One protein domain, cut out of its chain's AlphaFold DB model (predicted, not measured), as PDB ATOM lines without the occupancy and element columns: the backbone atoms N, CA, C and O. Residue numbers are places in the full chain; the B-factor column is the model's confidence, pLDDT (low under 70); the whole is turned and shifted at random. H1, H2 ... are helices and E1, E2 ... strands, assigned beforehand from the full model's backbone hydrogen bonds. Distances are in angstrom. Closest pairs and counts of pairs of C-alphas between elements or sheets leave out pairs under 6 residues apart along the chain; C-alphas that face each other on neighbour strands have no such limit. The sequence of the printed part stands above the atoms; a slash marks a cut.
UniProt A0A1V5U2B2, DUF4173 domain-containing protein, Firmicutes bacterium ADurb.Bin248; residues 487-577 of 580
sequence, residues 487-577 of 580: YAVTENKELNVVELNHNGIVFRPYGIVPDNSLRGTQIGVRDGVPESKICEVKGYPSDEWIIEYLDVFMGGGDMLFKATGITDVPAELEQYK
ATOM      1  N   TYR A 487      11.669  16.913 109.161       81.12
ATOM      2  CA  TYR A 487      10.256  16.907 108.802       81.12
ATOM      3  C   TYR A 487      10.161  17.195 107.306       81.12
ATOM      4  O   TYR A 487      10.460  18.304 106.850       81.12
ATOM      5  N   ALA A 488       9.773  16.176 106.545       78.00
ATOM      6  CA  ALA A 488       9.704  16.239 105.094       78.00
ATOM      7  C   ALA A 488       8.486  17.053 104.654       78.00
ATOM      8  O   ALA A 488       7.379  16.875 105.168       78.00
ATOM      9  N   VAL A 489       8.679  17.921 103.669       82.19
ATOM     10  CA  VAL A 489       7.612  18.767 103.139       82.19
ATOM     11  C   VAL A 489       6.848  18.018 102.053       82.19
ATOM     12  O   VAL A 489       7.437  17.521 101.096       82.19
ATOM     13  N   THR A 490       5.522  17.956 102.170       78.94
ATOM     14  CA  THR A 490       4.645  17.399 101.132       78.94
ATOM     15  C   THR A 490       3.619  18.440 100.708       78.94
ATOM     16  O   THR A 490       2.947  19.045 101.535       78.94
ATOM     17  N   GLU A 491       3.487  18.669  99.403       76.69
ATOM     18  CA  GLU A 491       2.507  19.614  98.870       76.69
ATOM     19  C   GLU A 491       1.175  18.900  98.603       76.69
ATOM     20  O   GLU A 491       1.102  17.984  97.775       76.69
ATOM     21  N   ASN A 492       0.110  19.334  99.279       75.50
ATOM     22  CA  ASN A 492      -1.230  18.812  99.055       75.50
ATOM     23  C   ASN A 492      -1.964  19.682  98.025       75.50
ATOM     24  O   ASN A 492      -2.519  20.737  98.339       75.50
ATOM     25  N   LYS A 493      -1.973  19.224  96.769       73.69
ATOM     26  CA  LYS A 493      -2.538  19.966  95.628       73.69
ATOM     27  C   LYS A 493      -4.056  20.143  95.672       73.69
ATOM     28  O   LYS A 493      -4.561  21.029  94.991       73.69
ATOM     29  N   GLU A 494      -4.780  19.318  96.425       71.00
ATOM     30  CA  GLU A 494      -6.241  19.431  96.543       71.00
ATOM     31  C   GLU A 494      -6.647  20.536  97.520       71.00
ATOM     32  O   GLU A 494      -7.633  21.231  97.290       71.00
ATOM     33  N   LEU A 495      -5.858  20.726  98.581       67.62
ATOM     34  CA  LEU A 495      -6.118  21.711  99.633       67.62
ATOM     35  C   LEU A 495      -5.289  22.997  99.479       67.62
ATOM     36  O   LEU A 495      -5.533  23.963 100.190       67.62
ATOM     37  N   ASN A 496      -4.341  23.029  98.535       74.19
ATOM     38  CA  ASN A 496      -3.429  24.152  98.292       74.19
ATOM     39  C   ASN A 496      -2.651  24.581  99.555       74.19
ATOM     40  O   ASN A 496      -2.436  25.769  99.797       74.19
ATOM     41  N   VAL A 497      -2.243  23.597 100.361       74.56
ATOM     42  CA  VAL A 497      -1.469  23.782 101.595       74.56
ATOM     43  C   VAL A 497      -0.217  22.911 101.592       74.56
ATOM     44  O   VAL A 497      -0.139  21.888 100.905       74.56
ATOM     45  N   VAL A 498       0.765  23.326 102.386       77.75
ATOM     46  CA  VAL A 498       2.018  22.601 102.587       77.75
ATOM     47  C   VAL A 498       1.931  21.806 103.888       77.75
ATOM     48  O   VAL A 498       1.728  22.388 104.949       77.75
ATOM     49  N   GLU A 499       2.073  20.486 103.804       84.81
ATOM     50  CA  GLU A 499       2.040  19.564 104.941       84.81
ATOM     51  C   GLU A 499       3.467  19.187 105.372       84.81
ATOM     52  O   GLU A 499       4.385  19.115 104.548       84.81
ATOM     53  N   LEU A 500       3.645  18.910 106.664       85.25
ATOM     54  CA  LEU A 500       4.890  18.380 107.223       85.25
ATOM     55  C   LEU A 500       4.698  16.905 107.580       85.25
ATOM     56  O   LEU A 500       3.681  16.530 108.158       85.25
ATOM     57  N   ASN A 501       5.670  16.060 107.249       82.44
ATOM     58  CA  ASN A 501       5.636  14.634 107.550       82.44
ATOM     59  C   ASN A 501       6.846  14.232 108.387       82.44
ATOM     60  O   ASN A 501       7.992  14.458 107.992       82.44
ATOM     61  N   HIS A 502       6.584  13.594 109.522       80.94
ATOM     62  CA  HIS A 502       7.626  13.021 110.354       80.94
ATOM     63  C   HIS A 502       7.163  11.696 110.965       80.94
ATOM     64  O   HIS A 502       6.086  11.611 111.547       80.94
ATOM     65  N   ASN A 503       7.967  10.638 110.802       77.06
ATOM     66  CA  ASN A 503       7.688   9.279 111.296       77.06
ATOM     67  C   ASN A 503       6.292   8.720 110.938       77.06
ATOM     68  O   ASN A 503       5.730   7.923 111.685       77.06
ATOM     69  N   GLY A 504       5.735   9.107 109.784       76.44
ATOM     70  CA  GLY A 504       4.419   8.645 109.326       76.44
ATOM     71  C   GLY A 504       3.232   9.447 109.869       76.44
ATOM     72  O   GLY A 504       2.093   9.111 109.549       76.44
ATOM     73  N   ILE A 505       3.482  10.510 110.638       84.62
ATOM     74  CA  ILE A 505       2.474  11.481 111.068       84.62
ATOM     75  C   ILE A 505       2.489  12.655 110.091       84.62
ATOM     76  O   ILE A 505       3.540  13.237 109.819       84.62
ATOM     77  N   VAL A 506       1.312  12.996 109.563       86.44
ATOM     78  CA  VAL A 506       1.113  14.154 108.684       86.44
ATOM     79  C   VAL A 506       0.531  15.300 109.500       86.44
ATOM     80  O   VAL A 506      -0.548  15.159 110.087       86.44
ATOM     81  N   PHE A 507       1.232  16.425 109.491       87.31
ATOM     82  CA  PHE A 507       0.872  17.674 110.142       87.31
ATOM     83  C   PHE A 507       0.392  18.687 109.099       87.31
ATOM     84  O   PHE A 507       1.072  18.943 108.101       87.31
ATOM     85  N   ARG A 508      -0.779  19.276 109.339       87.25
ATOM     86  CA  ARG A 508      -1.389  20.306 108.492       87.25
ATOM     87  C   ARG A 508      -1.301  21.679 109.143       87.25
ATOM     88  O   ARG A 508      -1.425  21.752 110.366       87.25
ATOM     89  N   PRO A 509      -1.130  22.753 108.355       86.56
ATOM     90  CA  PRO A 509      -1.164  24.103 108.892       86.56
ATOM     91  C   PRO A 509      -2.542  24.362 109.497       86.56
ATOM     92  O   PRO A 509      -3.567  24.050 108.894       86.56
ATOM     93  N   TYR A 510      -2.548  24.895 110.711       85.62
ATOM     94  CA  TYR A 510      -3.751  25.162 111.488       85.62
ATOM     95  C   TYR A 510      -3.972  26.668 111.661       85.62
ATOM     96  O   TYR A 510      -5.100  27.143 111.526       85.62
ATOM     97  N   GLY A 511      -2.896  27.426 111.892       84.56
ATOM     98  CA  GLY A 511      -2.981  28.838 112.251       84.56
ATOM     99  C   GLY A 511      -1.644  29.552 112.362       84.56
ATOM    100  O   GLY A 511      -0.594  28.914 112.326       84.56
ATOM    101  N   ILE A 512      -1.687  30.869 112.564       82.56
ATOM    102  CA  ILE A 512      -0.514  31.686 112.897       82.56
ATOM    103  C   ILE A 512      -0.636  32.172 114.344       82.56
ATOM    104  O   ILE A 512      -1.612  32.819 114.721       82.56
ATOM    105  N   VAL A 513       0.382  31.892 115.154       82.00
ATOM    106  CA  VAL A 513       0.530  32.422 116.512       82.00
ATOM    107  C   VAL A 513       1.347  33.718 116.423       82.00
ATOM    108  O   VAL A 513       2.503  33.687 116.014       82.00
ATOM    109  N   PRO A 514       0.790  34.887 116.772       73.12
ATOM    110  CA  PRO A 514       1.438  36.180 116.534       73.12
ATOM    111  C   PRO A 514       2.643  36.464 117.448       73.12
ATOM    112  O   PRO A 514       3.396  37.401 117.183       73.12
ATOM    113  N   ASP A 515       2.837  35.682 118.511       73.62
ATOM    114  CA  ASP A 515       3.959  35.782 119.442       73.62
ATOM    115  C   ASP A 515       4.649  34.419 119.659       73.62
ATOM    116  O   ASP A 515       4.240  33.388 119.136       73.62
ATOM    117  N   ASN A 516       5.728  34.407 120.441       74.19
ATOM    118  CA  ASN A 516       6.500  33.206 120.775       74.19
ATOM    119  C   ASN A 516       6.035  32.541 122.088       74.19
ATOM    120  O   ASN A 516       6.781  31.767 122.698       74.19
ATOM    121  N   SER A 517       4.817  32.844 122.555       75.88
ATOM    122  CA  SER A 517       4.317  32.400 123.864       75.88
ATOM    123  C   SER A 517       4.202  30.873 123.956       75.88
ATOM    124  O   SER A 517       4.679  30.270 124.927       75.88
ATOM    125  N   LEU A 518       3.671  30.243 122.905       80.31
ATOM    126  CA  LEU A 518       3.421  28.802 122.809       80.31
ATOM    127  C   LEU A 518       4.649  27.971 122.406       80.31
ATOM    128  O   LEU A 518       4.598  26.743 122.455       80.31
ATOM    129  N   ARG A 519       5.770  28.614 122.058       82.56
ATOM    130  CA  ARG A 519       6.979  27.938 121.573       82.56
ATOM    131  C   ARG A 519       7.699  27.177 122.690       82.56
ATOM    132  O   ARG A 519       8.142  27.783 123.670       82.56
ATOM    133  N   GLY A 520       7.817  25.861 122.536       77.50
ATOM    134  CA  GLY A 520       8.548  24.945 123.412       77.50
ATOM    135  C   GLY A 520       9.953  24.609 122.902       77.50
ATOM    136  O   GLY A 520      10.615  25.427 122.262       77.50
ATOM    137  N   THR A 521      10.423  23.402 123.216       75.38
ATOM    138  CA  THR A 521      11.763  22.922 122.845       75.38
ATOM    139  C   THR A 521      11.835  22.611 121.350       75.38
ATOM    140  O   THR A 521      10.881  22.083 120.780       75.38
ATOM    141  N   GLN A 522      12.970  22.902 120.707       79.75
ATOM    142  CA  GLN A 522      13.203  22.500 119.319       79.75
ATOM    143  C   GLN A 522      13.328  20.976 119.218       79.75
ATOM    144  O   GLN A 522      14.152  20.367 119.903       79.75
ATOM    145  N   ILE A 523      12.553  20.393 118.309       78.94
ATOM    146  CA  ILE A 523      12.492  18.953 118.050       78.94
ATOM    147  C   ILE A 523      12.834  18.586 116.610       78.94
ATOM    148  O   ILE A 523      13.064  17.415 116.350       78.94
ATOM    149  N   GLY A 524      12.895  19.541 115.678       81.31
ATOM    150  CA  GLY A 524      13.118  19.235 114.266       81.31
ATOM    151  C   GLY A 524      13.570  20.417 113.419       81.31
ATOM    152  O   GLY A 524      13.696  21.549 113.901       81.31
ATOM    153  N   VAL A 525      13.796  20.129 112.139       76.81
ATOM    154  CA  VAL A 525      13.976  21.116 111.065       76.81
ATOM    155  C   VAL A 525      13.156  20.719 109.842       76.81
ATOM    156  O   VAL A 525      12.962  19.529 109.574       76.81
ATOM    157  N   ARG A 526      12.673  21.712 109.099       79.38
ATOM    158  CA  ARG A 526      11.912  21.498 107.864       79.38
ATOM    159  C   ARG A 526      12.855  21.252 106.691       79.38
ATOM    160  O   ARG A 526      13.691  22.101 106.408       79.38
ATOM    161  N   ASP A 527      12.700  20.121 105.999       74.69
ATOM    162  CA  ASP A 527      13.434  19.780 104.758       74.69
ATOM    163  C   ASP A 527      14.968  19.955 104.864       74.69
ATOM    164  O   ASP A 527      15.643  20.414 103.943       74.69
ATOM    165  N   GLY A 528      15.522  19.702 106.055       61.31
ATOM    166  CA  GLY A 528      16.945  19.897 106.350       61.31
ATOM    167  C   GLY A 528      17.422  21.358 106.357       61.31
ATOM    168  O   GLY A 528      18.621  21.593 106.514       61.31
ATOM    169  N   VAL A 529      16.519  22.335 106.218       63.94
ATOM    170  CA  VAL A 529      16.809  23.775 106.226       63.94
ATOM    171  C   VAL A 529      17.022  24.242 107.673       63.94
ATOM    172  O   VAL A 529      16.068  24.258 108.453       63.94
ATOM    173  N   PRO A 530      18.245  24.642 108.074       58.12
ATOM    174  CA  PRO A 530      18.548  24.983 109.468       58.12
ATOM    175  C   PRO A 530      17.798  26.216 109.982       58.12
ATOM    176  O   PRO A 530      17.609  26.358 111.191       58.12
ATOM    177  N   GLU A 531      17.392  27.109 109.075       67.25
ATOM    178  CA  GLU A 531      16.664  28.330 109.413       67.25
ATOM    179  C   GLU A 531      15.176  28.096 109.709       67.25
ATOM    180  O   GLU A 531      14.565  28.937 110.365       67.25
ATOM    181  N   SER A 532      14.595  26.972 109.269       74.50
ATOM    182  CA  SER A 532      13.209  26.598 109.570       74.50
ATOM    183  C   SER A 532      13.183  25.537 110.670       74.50
ATOM    184  O   SER A 532      13.398  24.338 110.447       74.50
ATOM    185  N   LYS A 533      12.962  26.005 111.899       81.06
ATOM    186  CA  LYS A 533      12.991  25.191 113.115       81.06
ATOM    187  C   LYS A 533      11.590  24.707 113.455       81.06
ATOM    188  O   LYS A 533      10.635  25.477 113.398       81.06
ATOM    189  N   ILE A 534      11.495  23.451 113.883       82.06
ATOM    190  CA  ILE A 534      10.253  22.850 114.372       82.06
ATOM    191  C   ILE A 534      10.374  22.626 115.875       82.06
ATOM    192  O   ILE A 534      11.330  22.003 116.346       82.06
ATOM    193  N   CYS A 535       9.404  23.142 116.619       84.62
ATOM    194  CA  CYS A 535       9.347  23.129 118.073       84.62
ATOM    195  C   CYS A 535       8.062  22.464 118.575       84.62
ATOM    196  O   CYS A 535       7.037  22.462 117.895       84.62
ATOM    197  N   GLU A 536       8.110  21.951 119.802       87.69
ATOM    198  CA  GLU A 536       6.918  21.518 120.536       87.69
ATOM    199  C   GLU A 536       6.035  22.714 120.891       87.69
ATOM    200  O   GLU A 536       6.533  23.813 121.159       87.69
ATOM    201  N   VAL A 537       4.725  22.490 120.965       87.00
ATOM    202  CA  VAL A 537       3.796  23.453 121.563       87.00
ATOM    203  C   VAL A 537       3.780  23.234 123.073       87.00
ATOM    204  O   VAL A 537       3.555  22.121 123.545       87.00
ATOM    205  N   LYS A 538       4.035  24.282 123.865       82.19
ATOM    206  CA  LYS A 538       4.069  24.173 125.333       82.19
ATOM    207  C   LYS A 538       2.765  23.580 125.868       82.19
ATOM    208  O   LYS A 538       1.702  24.156 125.678       82.19
ATOM    209  N   GLY A 539       2.878  22.474 126.602       79.00
ATOM    210  CA  GLY A 539       1.737  21.818 127.244       79.00
ATOM    211  C   GLY A 539       0.982  20.822 126.360       79.00
ATOM    212  O   GLY A 539       0.035  20.219 126.860       79.00
ATOM    213  N   TYR A 540       1.415  20.602 125.113       85.62
ATOM    214  CA  TYR A 540       0.784  19.663 124.183       85.62
ATOM    215  C   TYR A 540       1.777  18.610 123.662       85.62
ATOM    216  O   TYR A 540       2.971  18.902 123.549       85.62
ATOM    217  N   PRO A 541       1.316  17.386 123.351       82.50
ATOM    218  CA  PRO A 541       2.169  16.341 122.790       82.50
ATOM    219  C   PRO A 541       2.680  16.692 121.381       82.50
ATOM    220  O   PRO A 541       1.932  17.196 120.539       82.50
ATOM    221  N   SER A 542       3.951  16.392 121.103       81.25
ATOM    222  CA  SER A 542       4.617  16.682 119.820       81.25
ATOM    223  C   SER A 542       4.094  15.858 118.637       81.25
ATOM    224  O   SER A 542       4.342  16.188 117.483       81.25
ATOM    225  N   ASP A 543       3.417  14.746 118.916       82.94
ATOM    226  CA  ASP A 543       2.712  13.900 117.951       82.94
ATOM    227  C   ASP A 543       1.318  14.441 117.589       82.94
ATOM    228  O   ASP A 543       0.712  13.968 116.627       82.94
ATOM    229  N   GLU A 544       0.842  15.469 118.297       85.06
ATOM    230  CA  GLU A 544      -0.434  16.140 118.042       85.06
ATOM    231  C   GLU A 544      -0.249  17.555 117.480       85.06
ATOM    232  O   GLU A 544      -0.909  17.923 116.504       85.06
ATOM    233  N   TRP A 545       0.663  18.336 118.068       87.81
ATOM    234  CA  TRP A 545       0.846  19.754 117.761       87.81
ATOM    235  C   TRP A 545       2.322  20.129 117.656       87.81
ATOM    236  O   TRP A 545       3.121  19.834 118.546       87.81
ATOM    237  N   ILE A 546       2.672  20.854 116.592       89.19
ATOM    238  CA  ILE A 546       4.025  21.387 116.376       89.19
ATOM    239  C   ILE A 546       3.965  22.836 115.895       89.19
ATOM    240  O   ILE A 546       2.982  23.263 115.288       89.19
ATOM    241  N   ILE A 547       5.032  23.590 116.148       87.38
ATOM    242  CA  ILE A 547       5.202  24.966 115.677       87.38
ATOM    243  C   ILE A 547       6.425  25.049 114.767       87.38
ATOM    244  O   ILE A 547       7.510  24.614 115.150       87.38
ATOM    245  N   GLU A 548       6.260  25.646 113.591       84.12
ATOM    246  CA  GLU A 548       7.360  26.063 112.723       84.12
ATOM    247  C   GLU A 548       7.672  27.545 112.953       84.12
ATOM    248  O   GLU A 548       6.785  28.401 112.948       84.12
ATOM    249  N   TYR A 549       8.955  27.848 113.114       79.56
ATOM    250  CA  TYR A 549       9.464  29.207 113.232       79.56
ATOM    251  C   TYR A 549      10.701  29.391 112.345       79.56
ATOM    252  O   TYR A 549      11.597  28.542 112.323       79.56
ATOM    253  N   LEU A 550      10.753  30.528 111.642       69.19
ATOM    254  CA  LEU A 550      11.857  30.906 110.763       69.19
ATOM    255  C   LEU A 550      12.826  31.873 111.466       69.19
ATOM    256  O   LEU A 550      12.436  32.968 111.870       69.19
ATOM    257  N   ASP A 551      14.105  31.512 111.557       54.56
ATOM    258  CA  ASP A 551      15.137  32.264 112.300       54.56
ATOM    259  C   ASP A 551      15.651  33.535 111.578       54.56
ATOM    260  O   ASP A 551      16.633  34.140 111.998       54.56
ATOM    261  N   VAL A 552      15.015  33.961 110.475       44.34
ATOM    262  CA  VAL A 552      15.583  34.991 109.572       44.34
ATOM    263  C   VAL A 552      14.791  36.303 109.516       44.34
ATOM    264  O   VAL A 552      15.348  37.315 109.099       44.34
ATOM    265  N   PHE A 553      13.557  36.391 110.018       40.47
ATOM    266  CA  PHE A 553      12.800  37.652 109.967       40.47
ATOM    267  C   PHE A 553      11.851  37.838 111.159       40.47
ATOM    268  O   PHE A 553      10.981  37.014 111.427       40.47
ATOM    269  N   MET A 554      11.970  38.980 111.851       42.12
ATOM    270  CA  MET A 554      10.927  39.463 112.761       42.12
ATOM    271  C   MET A 554       9.689  39.874 111.948       42.12
ATOM    272  O   MET A 554       9.775  40.802 111.145       42.12
ATOM    273  N   GLY A 555       8.538  39.235 112.201       47.81
ATOM    274  CA  GLY A 555       7.227  39.811 111.863       47.81
ATOM    275  C   GLY A 555       6.129  38.882 111.329       47.81
ATOM    276  O   GLY A 555       5.044  39.387 111.064       47.81
ATOM    277  N   GLY A 556       6.363  37.575 111.161       53.53
ATOM    278  CA  GLY A 556       5.377  36.662 110.549       53.53
ATOM    279  C   GLY A 556       4.456  35.887 111.502       53.53
ATOM    280  O   GLY A 556       3.456  35.345 111.043       53.53
ATOM    281  N   GLY A 557       4.772  35.839 112.800       67.00
ATOM    282  CA  GLY A 557       4.177  34.869 113.727       67.00
ATOM    283  C   GLY A 557       4.709  33.441 113.517       67.00
ATOM    284  O   GLY A 557       5.308  33.127 112.490       67.00
ATOM    285  N   ASP A 558       4.524  32.592 114.519       82.56
ATOM    286  CA  ASP A 558       4.885  31.176 114.523       82.56
ATOM    287  C   ASP A 558       3.770  30.364 113.847       82.56
ATOM    288  O   ASP A 558       2.599  30.488 114.213       82.56
ATOM    289  N   MET A 559       4.097  29.533 112.855       84.75
ATOM    290  CA  MET A 559       3.087  28.734 112.157       84.75
ATOM    291  C   MET A 559       2.759  27.486 112.978       84.75
ATOM    292  O   MET A 559       3.625  26.653 113.238       84.75
ATOM    293  N   LEU A 560       1.501  27.355 113.386       87.75
ATOM    294  CA  LEU A 560       0.993  26.228 114.155       87.75
ATOM    295  C   LEU A 560       0.495  25.137 113.210       87.75
ATOM    296  O   LEU A 560      -0.309  25.405 112.314       87.75
ATOM    297  N   PHE A 561       0.918  23.900 113.449       88.62
ATOM    298  CA  PHE A 561       0.462  22.728 112.718       88.62
ATOM    299  C   PHE A 561      -0.228  21.724 113.642       88.62
ATOM    300  O   PHE A 561       0.192  21.512 114.782       88.62
ATOM    301  N   LYS A 562      -1.251  21.057 113.105       89.75
ATOM    302  CA  LYS A 562      -2.024  20.007 113.769       89.75
ATOM    303  C   LYS A 562      -1.865  18.673 113.047       89.75
ATOM    304  O   LYS A 562      -1.963  18.611 111.819       89.75
ATOM    305  N   ALA A 563      -1.665  17.591 113.791       88.00
ATOM    306  CA  ALA A 563      -1.665  16.243 113.240       88.00
ATOM    307  C   ALA A 563      -3.055  15.863 112.696       88.00
ATOM    308  O   ALA A 563      -4.089  16.077 113.327       88.00
ATOM    309  N   THR A 564      -3.082  15.248 111.515       83.31
ATOM    310  CA  THR A 564      -4.318  14.907 110.778       83.31
ATOM    311  C   THR A 564      -5.269  13.940 111.495       83.31
ATOM    312  O   THR A 564      -6.440  13.867 111.131       83.31
ATOM    313  N   GLY A 565      -4.796  13.209 112.510       76.25
ATOM    314  CA  GLY A 565      -5.604  12.280 113.312       76.25
ATOM    315  C   GLY A 565      -6.356  12.915 114.489       76.25
ATOM    316  O   GLY A 565      -7.148  12.226 115.132       76.25
ATOM    317  N   ILE A 566      -6.131  14.200 114.783       82.19
ATOM    318  CA  ILE A 566      -6.657  14.871 115.979       82.19
ATOM    319  C   ILE A 566      -7.962  15.607 115.671       82.19
ATOM    320  O   ILE A 566      -8.008  16.545 114.871       82.19
ATOM    321  N   THR A 567      -9.038  15.168 116.329       73.31
ATOM    322  CA  THR A 567     -10.395  15.727 116.187       73.31
ATOM    323  C   THR A 567     -10.819  16.606 117.360       73.31
ATOM    324  O   THR A 567     -11.693  17.450 117.178       73.31
ATOM    325  N   ASP A 568     -10.193  16.448 118.527       77.94
ATOM    326  CA  ASP A 568     -10.457  17.264 119.712       77.94
ATOM    327  C   ASP A 568      -9.464  18.431 119.759       77.94
ATOM    328  O   ASP A 568      -8.251  18.223 119.838       77.94
ATOM    329  N   VAL A 569      -9.966  19.657 119.620       82.94
ATOM    330  CA  VAL A 569      -9.142  20.869 119.582       82.94
ATOM    331  C   VAL A 569      -9.244  21.578 120.935       82.94
ATOM    332  O   VAL A 569     -10.342  21.973 121.328       82.94
ATOM    333  N   PRO A 570      -8.121  21.800 121.639       83.62
ATOM    334  CA  PRO A 570      -8.110  22.550 122.889       83.62
ATOM    335  C   PRO A 570      -8.636  23.981 122.708       83.62
ATOM    336  O   PRO A 570      -8.223  24.686 121.785       83.62
ATOM    337  N   ALA A 571      -9.477  24.446 123.638       79.75
ATOM    338  CA  ALA A 571     -10.090  25.781 123.590       79.75
ATOM    339  C   ALA A 571      -9.063  26.933 123.495       79.75
ATOM    340  O   ALA A 571      -9.350  27.987 122.936       79.75
ATOM    341  N   GLU A 572      -7.848  26.730 124.014       78.94
ATOM    342  CA  GLU A 572      -6.752  27.708 123.951       78.94
ATOM    343  C   GLU A 572      -6.117  27.828 122.558       78.94
ATOM    344  O   GLU A 572      -5.584  28.885 122.220       78.94
ATOM    345  N   LEU A 573      -6.171  26.769 121.744       82.38
ATOM    346  CA  LEU A 573      -5.644  26.759 120.377       82.38
ATOM    347  C   LEU A 573      -6.719  27.118 119.346       82.38
ATOM    348  O   LEU A 573      -6.394  27.573 118.253       82.38
ATOM    349  N   GLU A 574      -7.999  26.982 119.702       82.06
ATOM    350  CA  GLU A 574      -9.142  27.300 118.840       82.06
ATOM    351  C   GLU A 574      -9.108  28.747 118.311       82.06
ATOM    352  O   GLU A 574      -9.473  28.996 117.163       82.06
ATOM    353  N   GLN A 575      -8.563  29.685 119.093       81.19
ATOM    354  CA  GLN A 575      -8.412  31.094 118.704       81.19
ATOM    355  C   GLN A 575      -7.464  31.337 117.515       81.19
ATOM    356  O   GLN A 575      -7.546  32.393 116.893       81.19
ATOM    357  N   TYR A 576      -6.572  30.393 117.197       80.94
ATOM    358  CA  TYR A 576      -5.596  30.528 116.108       80.94
ATOM    359  C   TYR A 576      -6.058  29.869 114.804       80.94
ATOM    360  O   TYR A 576      -5.311  29.868 113.834       80.94
ATOM    361  N   LYS A 577      -7.264  29.295 114.753       82.50
ATOM    362  CA  LYS A 577      -7.753  28.560 113.583       82.50
ATOM    363  C   LYS A 577      -7.889  29.468 112.351       82.50
ATOM    364  O   LYS A 577      -8.728  30.366 112.335       82.50
TER     365      LYS A 577
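What this domain is: This is residues 487 to 577 of the 580 residues of the protein "DUF4173 domain-containing protein" of Firmicutes bacterium ADurb.Bin248 (UniProt A0A1V5U2B2). One antiparallel sheet of seven strands is folded back on itself and curled like part of a barrel: the hairpin E1 and E2 faces the leaf of E7, E6, E5 and E4, with E3 as the hinge. The two edge strands, E1 and E4, come near each other at Tyr 487 and Arg 526, while the short helix H1, late in the printed part, only grazes the sheet. The printed part has 91 residues, with seven named strands, E1 to E7, and then H1 along the chain; the class is mostly strand, and the sheet's order is E1, E2, E3, E7, E6, E5, E4. It is compact and rounded, with a radius of gyration of the C-alphas of 12.3 A and spans of 32 by 28 by 23 A.

How they stand to each other: E1, residues 487 to 492, and E2, residues 497 to 502, form a hairpin, with N 490 and O 499 2.9 A apart, within hydrogen-bond range. E2 and E3, residues 505 to 513, form the next hairpin, with N 507 and O 500 at 2.8 A; E1, E2 and E3 are a meander, each strand the antiparallel neighbour of the one before. E3 bends by 58 degrees at residue 510; its pairing is staggered, with E2 over residues 505 to 507 and with E7, residues 558 to 563, over 507 to 513, where N 513 and O 558 are 2.8 A apart. E3 and E4, residues 519 to 526, are apart. E4, E5, residues 529 to 537, E6, residues 545 to 550, and E7 are a second meander: N 534 and O 524 are 2.9 A apart, N 535 and O 547 2.8 A, and N 561 and O 546 2.8 A. E4 bends by 80 degrees at residue 523, and E5 by 56 degrees at residue 532. The closest C-alphas of E1 and E4, those of Tyr 487 and Arg 526, are 5.0 A apart. H1, residues 571 to 574, only grazes the sheet, with its residues 573 to 574; it is too short for an O i to N i+4 pair, and its 1 O i to N i+3 pair is not within range.

Where its parts are: E1 begins at C-alpha 487, (10.256, 16.907, 108.802). E3 is 21.7 A from first to last C-alpha, and E5 is 20.1 A. E7 ends at C-alpha 563, (-1.665, 16.243, 113.240), and H1 at C-alpha 574, (-9.142, 27.300, 118.840).

The domain as a whole: The C-alphas farthest apart, those of Val 552 and Asp 568, are 33.1 A apart. The printed part has no cut and no long link. Its mean pLDDT is 77.7, with residue 495, residues 528 to 531 and residues 550 to 557 under 70.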